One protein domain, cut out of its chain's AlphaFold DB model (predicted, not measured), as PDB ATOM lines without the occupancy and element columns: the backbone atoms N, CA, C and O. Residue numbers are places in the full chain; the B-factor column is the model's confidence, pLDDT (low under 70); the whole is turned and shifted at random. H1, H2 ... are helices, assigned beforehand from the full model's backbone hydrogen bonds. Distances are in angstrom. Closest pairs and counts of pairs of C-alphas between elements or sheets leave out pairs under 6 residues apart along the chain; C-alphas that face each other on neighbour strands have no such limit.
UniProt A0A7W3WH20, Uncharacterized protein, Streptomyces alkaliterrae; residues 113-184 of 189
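AT A GLANCE: This is residues 113 to 184 of the 189 residues of an uncharacterized protein of Streptomyces alkaliterrae (UniProt A0A7W3WH20). Two helices, the long H1 and the shorter H2, fold back as a loose, open V, and from it a long link leads to a third helix, H3, which sticks out far from the others. Residues 113 to 127 of H1 and residues 168 to 184 stand free. The printed part has 72 residues with three named helices, H1, H2, H3 in chain order, and no named strand: all helix. It is extended, radius of gyration of the C-alphas 18.9 A, spanning 63 by 34 by 19 A.

IN THESE COORDINATES: H1, residues 113 to 137, begins at C-alpha 113 (134.045, 152.155, 128.648) and measures 36.3 A. H2, residues 142 to 157, measures 22.4 A. H3, residues 173 to 184, measures 17.1 A and ends at C-alpha 184 (110.472, 138.299, 73.217).

HOW THE PARTS SIT: H1 and H2 are close but not clearly touching; their closest C-alphas, Leu 135 and Ala 145, are 6.6 A apart. They run opposite ways at a shallow tilt of 32 degrees. H3 is apart from both. In H1, H2 and H3 every O i to N i+4 pair is within hydrogen-bond range.

THE WHOLE: The farthest C-alphas, Thr 115 and Arg 184, are 63.9 A apart. The printed part has no cut. H2 to H3 is a long link. pLDDT is under 70 in residues 113 to 123 and 162 to 179.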
ATOM      1  N   ALA A 113     134.505 152.817 129.869       61.91
ATOM      2  CA  ALA A 113     134.045 152.155 128.648       61.91
ATOM      3  C   ALA A 113     133.432 150.765 128.910       61.91
ATOM      4  O   ALA A 113     132.338 150.495 128.436       61.91
ATOM      5  N   VAL A 114     134.069 149.931 129.736       66.38
ATOM      6  CA  VAL A 114     133.579 148.589 130.103       66.38
ATOM      7  C   VAL A 114     132.297 148.685 130.935       66.38
ATOM      8  O   VAL A 114     131.373 147.890 130.765       66.38
ATOM      9  N   THR A 115     132.211 149.683 131.818       64.19
ATOM     10  CA  THR A 115     130.998 149.947 132.601       64.19
ATOM     11  C   THR A 115     129.841 150.418 131.715       64.19
ATOM     12  O   THR A 115     128.712 149.965 131.895       64.19
ATOM     13  N   LEU A 116     130.110 151.301 130.748       65.00
ATOM     14  CA  LEU A 116     129.113 151.785 129.791       65.00
ATOM     15  C   LEU A 116     128.671 150.687 128.816       65.00
ATOM     16  O   LEU A 116     127.481 150.567 128.562       65.00
ATOM     17  N   GLU A 117     129.584 149.843 128.331       63.97
ATOM     18  CA  GLU A 117     129.261 148.698 127.468       63.97
ATOM     19  C   GLU A 117     128.359 147.683 128.177       63.97
ATOM     20  O   GLU A 117     127.341 147.276 127.619       63.97
ATOM     21  N   ARG A 118     128.664 147.322 129.433       62.31
ATOM     22  CA  ARG A 118     127.780 146.450 130.228       62.31
ATOM     23  C   ARG A 118     126.413 147.070 130.454       62.31
ATOM     24  O   ARG A 118     125.407 146.375 130.362       62.31
ATOM     25  N   ARG A 119     126.372 148.366 130.770       63.22
ATOM     26  CA  ARG A 119     125.113 149.072 130.994       63.22
ATOM     27  C   ARG A 119     124.270 149.132 129.719       63.22
ATOM     28  O   ARG A 119     123.085 148.840 129.789       63.22
ATOM     29  N   ASN A 120     124.882 149.426 128.573       65.75
ATOM     30  CA  ASN A 120     124.195 149.410 127.285       65.75
ATOM     31  C   ASN A 120     123.672 148.011 126.935       65.75
ATOM     32  O   ASN A 120     122.544 147.907 126.476       65.75
ATOM     33  N   GLY A 121     124.441 146.943 127.179       60.38
ATOM     34  CA  GLY A 121     123.975 145.570 126.942       60.38
ATOM     35  C   GLY A 121     122.724 145.224 127.757       60.38
ATOM     36  O   GLY A 121     121.740 144.751 127.201       60.38
ATOM     37  N   LEU A 122     122.722 145.566 129.050       57.75
ATOM     38  CA  LEU A 122     121.562 145.366 129.926       57.75
ATOM     39  C   LEU A 122     120.343 146.198 129.497       57.75
ATOM     40  O   LEU A 122     119.213 145.733 129.604       57.75
ATOM     41  N   GLU A 123     120.555 147.431 129.029       67.88
ATOM     42  CA  GLU A 123     119.472 148.289 128.534       67.88
ATOM     43  C   GLU A 123     118.901 147.776 127.195       67.88
ATOM     44  O   GLU A 123     117.695 147.877 126.982       67.88
ATOM     45  N   VAL A 124     119.719 147.165 126.328       75.00
ATOM     46  CA  VAL A 124     119.262 146.545 125.069       75.00
ATOM     47  C   VAL A 124     118.403 145.311 125.335       75.00
ATOM     48  O   VAL A 124     117.308 145.229 124.781       75.00
ATOM     49  N   ASP A 125     118.842 144.400 126.206       75.38
ATOM     50  CA  ASP A 125     118.094 143.169 126.506       75.38
ATOM     51  C   ASP A 125     116.705 143.486 127.085       75.38
ATOM     52  O   ASP A 125     115.696 142.954 126.631       75.38
ATOM     53  N   VAL A 126     116.623 144.453 128.008       79.00
ATOM     54  CA  VAL A 126     115.346 144.898 128.594       79.00
ATOM     55  C   VAL A 126     114.409 145.497 127.542       79.00
ATOM     56  O   VAL A 126     113.197 145.282 127.597       79.00
ATOM     57  N   VAL A 127     114.942 146.261 126.585       79.62
ATOM     58  CA  VAL A 127     114.141 146.853 125.504       79.62
ATOM     59  C   VAL A 127     113.647 145.781 124.533       79.62
ATOM     60  O   VAL A 127     112.486 145.834 124.126       79.62
ATOM     61  N   VAL A 128     114.487 144.802 124.189       81.25
ATOM     62  CA  VAL A 128     114.114 143.677 123.318       81.25
ATOM     63  C   VAL A 128     113.046 142.810 123.979       81.25
ATOM     64  O   VAL A 128     112.039 142.507 123.337       81.25
ATOM     65  N   ASP A 129     113.203 142.478 125.260       82.06
ATOM     66  CA  ASP A 129     112.229 141.681 126.011       82.06
ATOM     67  C   ASP A 129     110.879 142.401 126.121       82.06
ATOM     68  O   ASP A 129     109.824 141.809 125.880       82.06
ATOM     69  N   ALA A 130     110.892 143.702 126.432       79.06
ATOM     70  CA  ALA A 130     109.677 144.506 126.523       79.06
ATOM     71  C   ALA A 130     108.969 144.652 125.166       79.06
ATOM     72  O   ALA A 130     107.739 144.595 125.108       79.06
ATOM     73  N   LEU A 131     109.727 144.831 124.079       83.62
ATOM     74  CA  LEU A 131     109.175 144.919 122.729       83.62
ATOM     75  C   LEU A 131     108.586 143.577 122.285       83.62
ATOM     76  O   LEU A 131     107.469 143.555 121.780       83.62
ATOM     77  N   THR A 132     109.293 142.473 122.526       82.94
ATOM     78  CA  THR A 132     108.822 141.117 122.206       82.94
ATOM     79  C   THR A 132     107.519 140.819 122.942       82.94
ATOM     80  O   THR A 132     106.516 140.503 122.310       82.94
ATOM     81  N   ALA A 133     107.477 141.060 124.257       85.06
ATOM     82  CA  ALA A 133     106.268 140.866 125.052       85.06
ATOM     83  C   ALA A 133     105.087 141.731 124.571       85.06
ATOM     84  O   ALA A 133     103.939 141.291 124.601       85.06
ATOM     85  N   ALA A 134     105.346 142.965 124.126       81.19
ATOM     86  CA  ALA A 134     104.308 143.836 123.584       81.19
ATOM     87  C   ALA A 134     103.781 143.340 122.228       81.19
ATOM     88  O   ALA A 134     102.571 143.378 122.003       81.19
ATOM     89  N   LEU A 135     104.662 142.872 121.339       83.88
ATOM     90  CA  LEU A 135     104.281 142.326 120.034       83.88
ATOM     91  C   LEU A 135     103.473 141.029 120.181       83.88
ATOM     92  O   LEU A 135     102.457 140.886 119.504       83.88
ATOM     93  N   ASP A 136     103.856 140.157 121.116       83.00
ATOM     94  CA  ASP A 136     103.151 138.900 121.403       83.00
ATOM     95  C   ASP A 136     101.705 139.137 121.872       83.00
ATOM     96  O   ASP A 136     100.784 138.433 121.467       83.00
ATOM     97  N   VAL A 137     101.474 140.154 122.712       87.88
ATOM     98  CA  VAL A 137     100.126 140.501 123.209       87.88
ATOM     99  C   VAL A 137      99.232 141.072 122.108       87.88
ATOM    100  O   VAL A 137      98.010 140.934 122.174       87.88
ATOM    101  N   LEU A 138      99.822 141.743 121.119       84.06
ATOM    102  CA  LEU A 138      99.088 142.396 120.036       84.06
ATOM    103  C   LEU A 138      98.679 141.434 118.910       84.06
ATOM    104  O   LEU A 138      97.931 141.866 118.033       84.06
ATOM    105  N   ASP A 139      99.134 140.174 118.946       83.56
ATOM    106  CA  ASP A 139      98.824 139.119 117.964       83.56
ATOM    107  C   ASP A 139      98.993 139.606 116.512       83.56
ATOM    108  O   ASP A 139      98.131 139.446 115.645       83.56
ATOM    109  N   LEU A 140     100.099 140.318 116.269       80.94
ATOM    110  CA  LEU A 140     100.398 140.902 114.966       80.94
ATOM    111  C   LEU A 140     100.871 139.819 113.995       80.94
ATOM    112  O   LEU A 140     101.700 138.979 114.340       80.94
ATOM    113  N   GLY A 141     100.417 139.892 112.741       80.06
ATOM    114  CA  GLY A 141     101.003 139.084 111.667       80.06
ATOM    115  C   GLY A 141     102.471 139.457 111.414       80.06
ATOM    116  O   GLY A 141     102.889 140.576 111.720       80.06
ATOM    117  N   GLU A 142     103.249 138.553 110.808       75.25
ATOM    118  CA  GLU A 142     104.700 138.725 110.591       75.25
ATOM    119  C   GLU A 142     105.060 140.064 109.919       75.25
ATOM    120  O   GLU A 142     105.967 140.769 110.366       75.25
ATOM    121  N   GLU A 143     104.299 140.475 108.901       76.88
ATOM    122  CA  GLU A 143     104.506 141.755 108.208       76.88
ATOM    123  C   GLU A 143     104.261 142.969 109.117       76.88
ATOM    124  O   GLU A 143     104.978 143.968 109.053       76.88
ATOM    125  N   GLN A 144     103.260 142.897 109.996       78.50
ATOM    126  CA  GLN A 144     102.908 143.985 110.910       78.50
ATOM    127  C   GLN A 144     103.914 144.091 112.060       78.50
ATOM    128  O   GLN A 144     104.286 145.202 112.448       78.50
ATOM    129  N   ALA A 145     104.402 142.952 112.558       78.94
ATOM    130  CA  ALA A 145     105.475 142.896 113.541       78.94
ATOM    131  C   ALA A 145     106.780 143.480 112.972       78.94
ATOM    132  O   ALA A 145     107.411 144.315 113.621       78.94
ATOM    133  N   ALA A 146     107.138 143.140 111.728       78.69
ATOM    134  CA  ALA A 146     108.319 143.686 111.055       78.69
ATOM    135  C   ALA A 146     108.265 145.220 110.925       78.69
ATOM    136  O   ALA A 146     109.255 145.905 111.191       78.69
ATOM    137  N   VAL A 147     107.097 145.783 110.591       80.44
ATOM    138  CA  VAL A 147     106.895 147.243 110.535       80.44
ATOM    139  C   VAL A 147     107.016 147.886 111.912       80.44
ATOM    140  O   VAL A 147     107.640 148.939 112.040       80.44
ATOM    141  N   ALA A 148     106.439 147.272 112.946       82.06
ATOM    142  CA  ALA A 148     106.507 147.790 114.309       82.06
ATOM    143  C   ALA A 148     107.953 147.817 114.835       82.06
ATOM    144  O   ALA A 148     108.379 148.817 115.417       82.06
ATOM    145  N   VAL A 149     108.729 146.764 114.560       83.00
ATOM    146  CA  VAL A 149     110.159 146.703 114.895       83.00
ATOM    147  C   VAL A 149     110.949 147.744 114.102       83.00
ATOM    148  O   VAL A 149     111.728 148.489 114.690       83.00
ATOM    149  N   ALA A 150     110.719 147.874 112.792       80.31
ATOM    150  CA  ALA A 150     111.384 148.886 111.968       80.31
ATOM    151  C   ALA A 150     111.079 150.319 112.445       80.31
ATOM    152  O   ALA A 150     111.972 151.164 112.498       80.31
ATOM    153  N   ALA A 151     109.838 150.585 112.858       82.25
ATOM    154  CA  ALA A 151     109.431 151.860 113.439       82.25
ATOM    155  C   ALA A 151     110.122 152.145 114.781       82.25
ATOM    156  O   ALA A 151     110.570 153.272 115.013       82.25
ATOM    157  N   ALA A 152     110.238 151.135 115.650       82.69
ATOM    158  CA  ALA A 152     110.960 151.245 116.912       82.69
ATOM    159  C   ALA A 152     112.456 151.519 116.679       82.69
ATOM    160  O   ALA A 152     113.006 152.444 117.280       82.69
ATOM    161  N   THR A 153     113.088 150.791 115.754       80.19
ATOM    162  CA  THR A 153     114.495 150.979 115.365       80.19
ATOM    163  C   THR A 153     114.745 152.378 114.813       80.19
ATOM    164  O   THR A 153     115.632 153.071 115.305       80.19
ATOM    165  N   ALA A 154     113.927 152.846 113.862       79.56
ATOM    166  CA  ALA A 154     114.042 154.200 113.320       79.56
ATOM    167  C   ALA A 154     113.934 155.251 114.435       79.56
ATOM    168  O   ALA A 154     114.725 156.192 114.504       79.56
ATOM    169  N   ARG A 155     113.010 155.057 115.385       80.81
ATOM    170  CA  ARG A 155     112.831 155.986 116.501       80.81
ATOM    171  C   ARG A 155     114.018 156.001 117.468       80.81
ATOM    172  O   ARG A 155     114.382 157.086 117.923       80.81
ATOM    173  N   LEU A 156     114.600 154.842 117.774       77.88
ATOM    174  CA  LEU A 156     115.783 154.711 118.633       77.88
ATOM    175  C   LEU A 156     117.040 155.301 117.975       77.88
ATOM    176  O   LEU A 156     117.842 155.935 118.657       77.88
ATOM    177  N   SER A 157     117.165 155.164 116.654       79.50
ATOM    178  CA  SER A 157     118.264 155.728 115.858       79.50
ATOM    179  C   SER A 157     118.093 157.219 115.530       79.50
ATOM    180  O   SER A 157     119.000 157.833 114.972       79.50
ATOM    181  N   GLY A 158     116.955 157.830 115.883       81.62
ATOM    182  CA  GLY A 158     116.650 159.233 115.573       81.62
ATOM    183  C   GLY A 158     116.275 159.493 114.109       81.62
ATOM    184  O   GLY A 158     116.252 160.645 113.678       81.62
ATOM    185  N   GLU A 159     115.977 158.438 113.357       80.00
ATOM    186  CA  GLU A 159     115.541 158.472 111.964       80.00
ATOM    187  C   GLU A 159     114.019 158.689 111.863       80.00
ATOM    188  O   GLU A 159     113.268 158.562 112.839       80.00
ATOM    189  N   GLU A 160     113.538 159.058 110.673       76.56
ATOM    190  CA  GLU A 160     112.101 159.211 110.447       76.56
ATOM    191  C   GLU A 160     111.391 157.854 110.493       76.56
ATOM    192  O   GLU A 160     111.778 156.901 109.822       76.56
ATOM    193  N   VAL A 161     110.309 157.777 111.275       76.62
ATOM    194  CA  VAL A 161     109.519 156.550 111.415       76.62
ATOM    195  C   VAL A 161     108.850 156.212 110.072       76.62
ATOM    196  O   VAL A 161     108.065 157.030 109.571       76.62
ATOM    197  N   PRO A 162     109.102 155.024 109.494       66.31
ATOM    198  CA  PRO A 162     108.493 154.624 108.233       66.31
ATOM    199  C   PRO A 162     106.966 154.570 108.365       66.31
ATOM    200  O   PRO A 162     106.415 153.909 109.242       66.31
ATOM    201  N   ARG A 163     106.258 155.296 107.487       62.25
ATOM    202  CA  ARG A 163     104.783 155.408 107.510       62.25
ATOM    203  C   ARG A 163     104.057 154.258 106.801       62.25
ATOM    204  O   ARG A 163     102.834 154.176 106.886       62.25
ATOM    205  N   ARG A 164     104.781 153.399 106.079       57.03
ATOM    206  CA  ARG A 164     104.278 152.193 105.403       57.03
ATOM    207  C   ARG A 164     105.354 151.104 105.412       57.03
ATOM    208  O   ARG A 164     106.531 151.465 105.436       57.03
ATOM    209  N   PRO A 165     104.971 149.813 105.357       50.50
ATOM    210  CA  PRO A 165     105.921 148.738 105.104       50.50
ATOM    211  C   PRO A 165     106.684 149.035 103.816       50.50
ATOM    212  O   PRO A 165     106.089 149.091 102.740       50.50
ATOM    213  N   VAL A 166     107.997 149.231 103.922       51.50
ATOM    214  CA  VAL A 166     108.885 149.047 102.776       51.50
ATOM    215  C   VAL A 166     109.198 147.558 102.754       51.50
ATOM    216  O   VAL A 166     110.230 147.121 103.250       51.50
ATOM    217  N   VAL A 167     108.262 146.760 102.240       49.31
ATOM    218  CA  VAL A 167     108.669 145.498 101.625       49.31
ATOM    219  C   VAL A 167     109.218 145.922 100.273       49.31
ATOM    220  O   VAL A 167     108.475 146.085  99.308       49.31
ATOM    221  N   GLU A 168     110.513 146.214 100.213       46.84
ATOM    222  CA  GLU A 168     111.193 146.095  98.933       46.84
ATOM    223  C   GLU A 168     111.157 144.600  98.613       46.84
ATOM    224  O   GLU A 168     111.917 143.808  99.169       46.84
ATOM    225  N   SER A 169     110.200 144.184  97.781       44.81
ATOM    226  CA  SER A 169     110.229 142.872  97.152       44.81
ATOM    227  C   SER A 169     111.393 142.871  96.161       44.81
ATOM    228  O   SER A 169     111.230 143.046  94.958       44.81
ATOM    229  N   VAL A 170     112.605 142.672  96.684       44.78
ATOM    230  CA  VAL A 170     113.851 142.548  95.905       44.78
ATOM    231  C   VAL A 170     113.837 141.294  95.007       44.78
ATOM    232  O   VAL A 170     114.793 141.034  94.297       44.78
ATOM    233  N   VAL A 171     112.759 140.500  94.996       47.47
ATOM    234  CA  VAL A 171     112.730 139.198  94.310       47.47
ATOM    235  C   VAL A 171     111.709 139.117  93.167       47.47
ATOM    236  O   VAL A 171     111.836 138.233  92.331       47.47
ATOM    237  N   GLU A 172     110.737 140.030  93.046       47.50
ATOM    238  CA  GLU A 172     109.698 139.906  91.997       47.50
ATOM    239  C   GLU A 172     109.939 140.775  90.755       47.50
ATOM    240  O   GLU A 172     109.547 140.378  89.660       47.50
ATOM    241  N   ARG A 173     110.637 141.915  90.875       48.47
ATOM    242  CA  ARG A 173     110.874 142.804  89.719       48.47
ATOM    243  C   ARG A 173     111.880 142.257  88.708       48.47
ATOM    244  O   ARG A 173     111.663 142.419  87.515       48.47
ATOM    245  N   ASP A 174     112.922 141.567  89.167       54.91
ATOM    246  CA  ASP A 174     113.951 141.036  88.262       54.91
ATOM    247  C   ASP A 174     113.437 139.832  87.449       54.91
ATOM    248  O   ASP A 174     113.831 139.649  86.301       54.91
ATOM    249  N   LEU A 175     112.501 139.044  87.996       55.03
ATOM    250  CA  LEU A 175     111.945 137.874  87.307       55.03
ATOM    251  C   LEU A 175     110.921 138.240  86.229       55.03
ATOM    252  O   LEU A 175     110.881 137.571  85.199       55.03
ATOM    253  N   GLU A 176     110.099 139.273  86.436       58.31
ATOM    254  CA  GLU A 176     109.153 139.723  85.406       58.31
ATOM    255  C   GLU A 176     109.891 140.332  84.207       58.31
ATOM    256  O   GLU A 176     109.577 139.985  83.069       58.31
ATOM    257  N   ASP A 177     110.924 141.146  84.450       65.06
ATOM    258  CA  ASP A 177     111.722 141.768  83.390       65.06
ATOM    259  C   ASP A 177     112.580 140.739  82.618       65.06
ATOM    260  O   ASP A 177     112.694 140.827  81.389       65.06
ATOM    261  N   GLU A 178     113.136 139.725  83.296       67.12
ATOM    262  CA  GLU A 178     113.861 138.620  82.648       67.12
ATOM    263  C   GLU A 178     112.929 137.677  81.867       67.12
ATOM    264  O   GLU A 178     113.281 137.237  80.767       67.12
ATOM    265  N   LEU A 179     111.729 137.390  82.382       65.69
ATOM    266  CA  LEU A 179     110.754 136.533  81.701       65.69
ATOM    267  C   LEU A 179     110.187 137.215  80.447       65.69
ATOM    268  O   LEU A 179     110.049 136.573  79.404       65.69
ATOM    269  N   ASP A 180     109.932 138.521  80.512       74.62
ATOM    270  CA  ASP A 180     109.499 139.324  79.367       74.62
ATOM    271  C   ASP A 180     110.595 139.457  78.300       74.62
ATOM    272  O   ASP A 180     110.305 139.447  77.098       74.62
ATOM    273  N   ALA A 181     111.862 139.568  78.713       78.06
ATOM    274  CA  ALA A 181     112.998 139.550  77.796       78.06
ATOM    275  C   ALA A 181     113.139 138.184  77.103       78.06
ATOM    276  O   ALA A 181     113.278 138.126  75.880       78.06
ATOM    277  N   PHE A 182     113.008 137.090  77.859       72.25
ATOM    278  CA  PHE A 182     113.097 135.721  77.347       72.25
ATOM    279  C   PHE A 182     111.963 135.373  76.367       72.25
ATOM    280  O   PHE A 182     112.198 134.755  75.326       72.25
ATOM    281  N   LEU A 183     110.727 135.797  76.652       76.06
ATOM    282  CA  LEU A 183     109.574 135.542  75.781       76.06
ATOM    283  C   LEU A 183     109.631 136.333  74.464       76.06
ATOM    284  O   LEU A 183     109.164 135.832  73.441       76.06
ATOM    285  N   ARG A 184     110.234 137.531  74.455       76.38
ATOM    286  CA  ARG A 184     110.472 138.299  73.217       76.38
ATOM    287  C   ARG A 184     111.535 137.653  72.330       76.38
ATOM    288  O   ARG A 184     111.416 137.713  71.113       76.38
TER     289      ARG A 184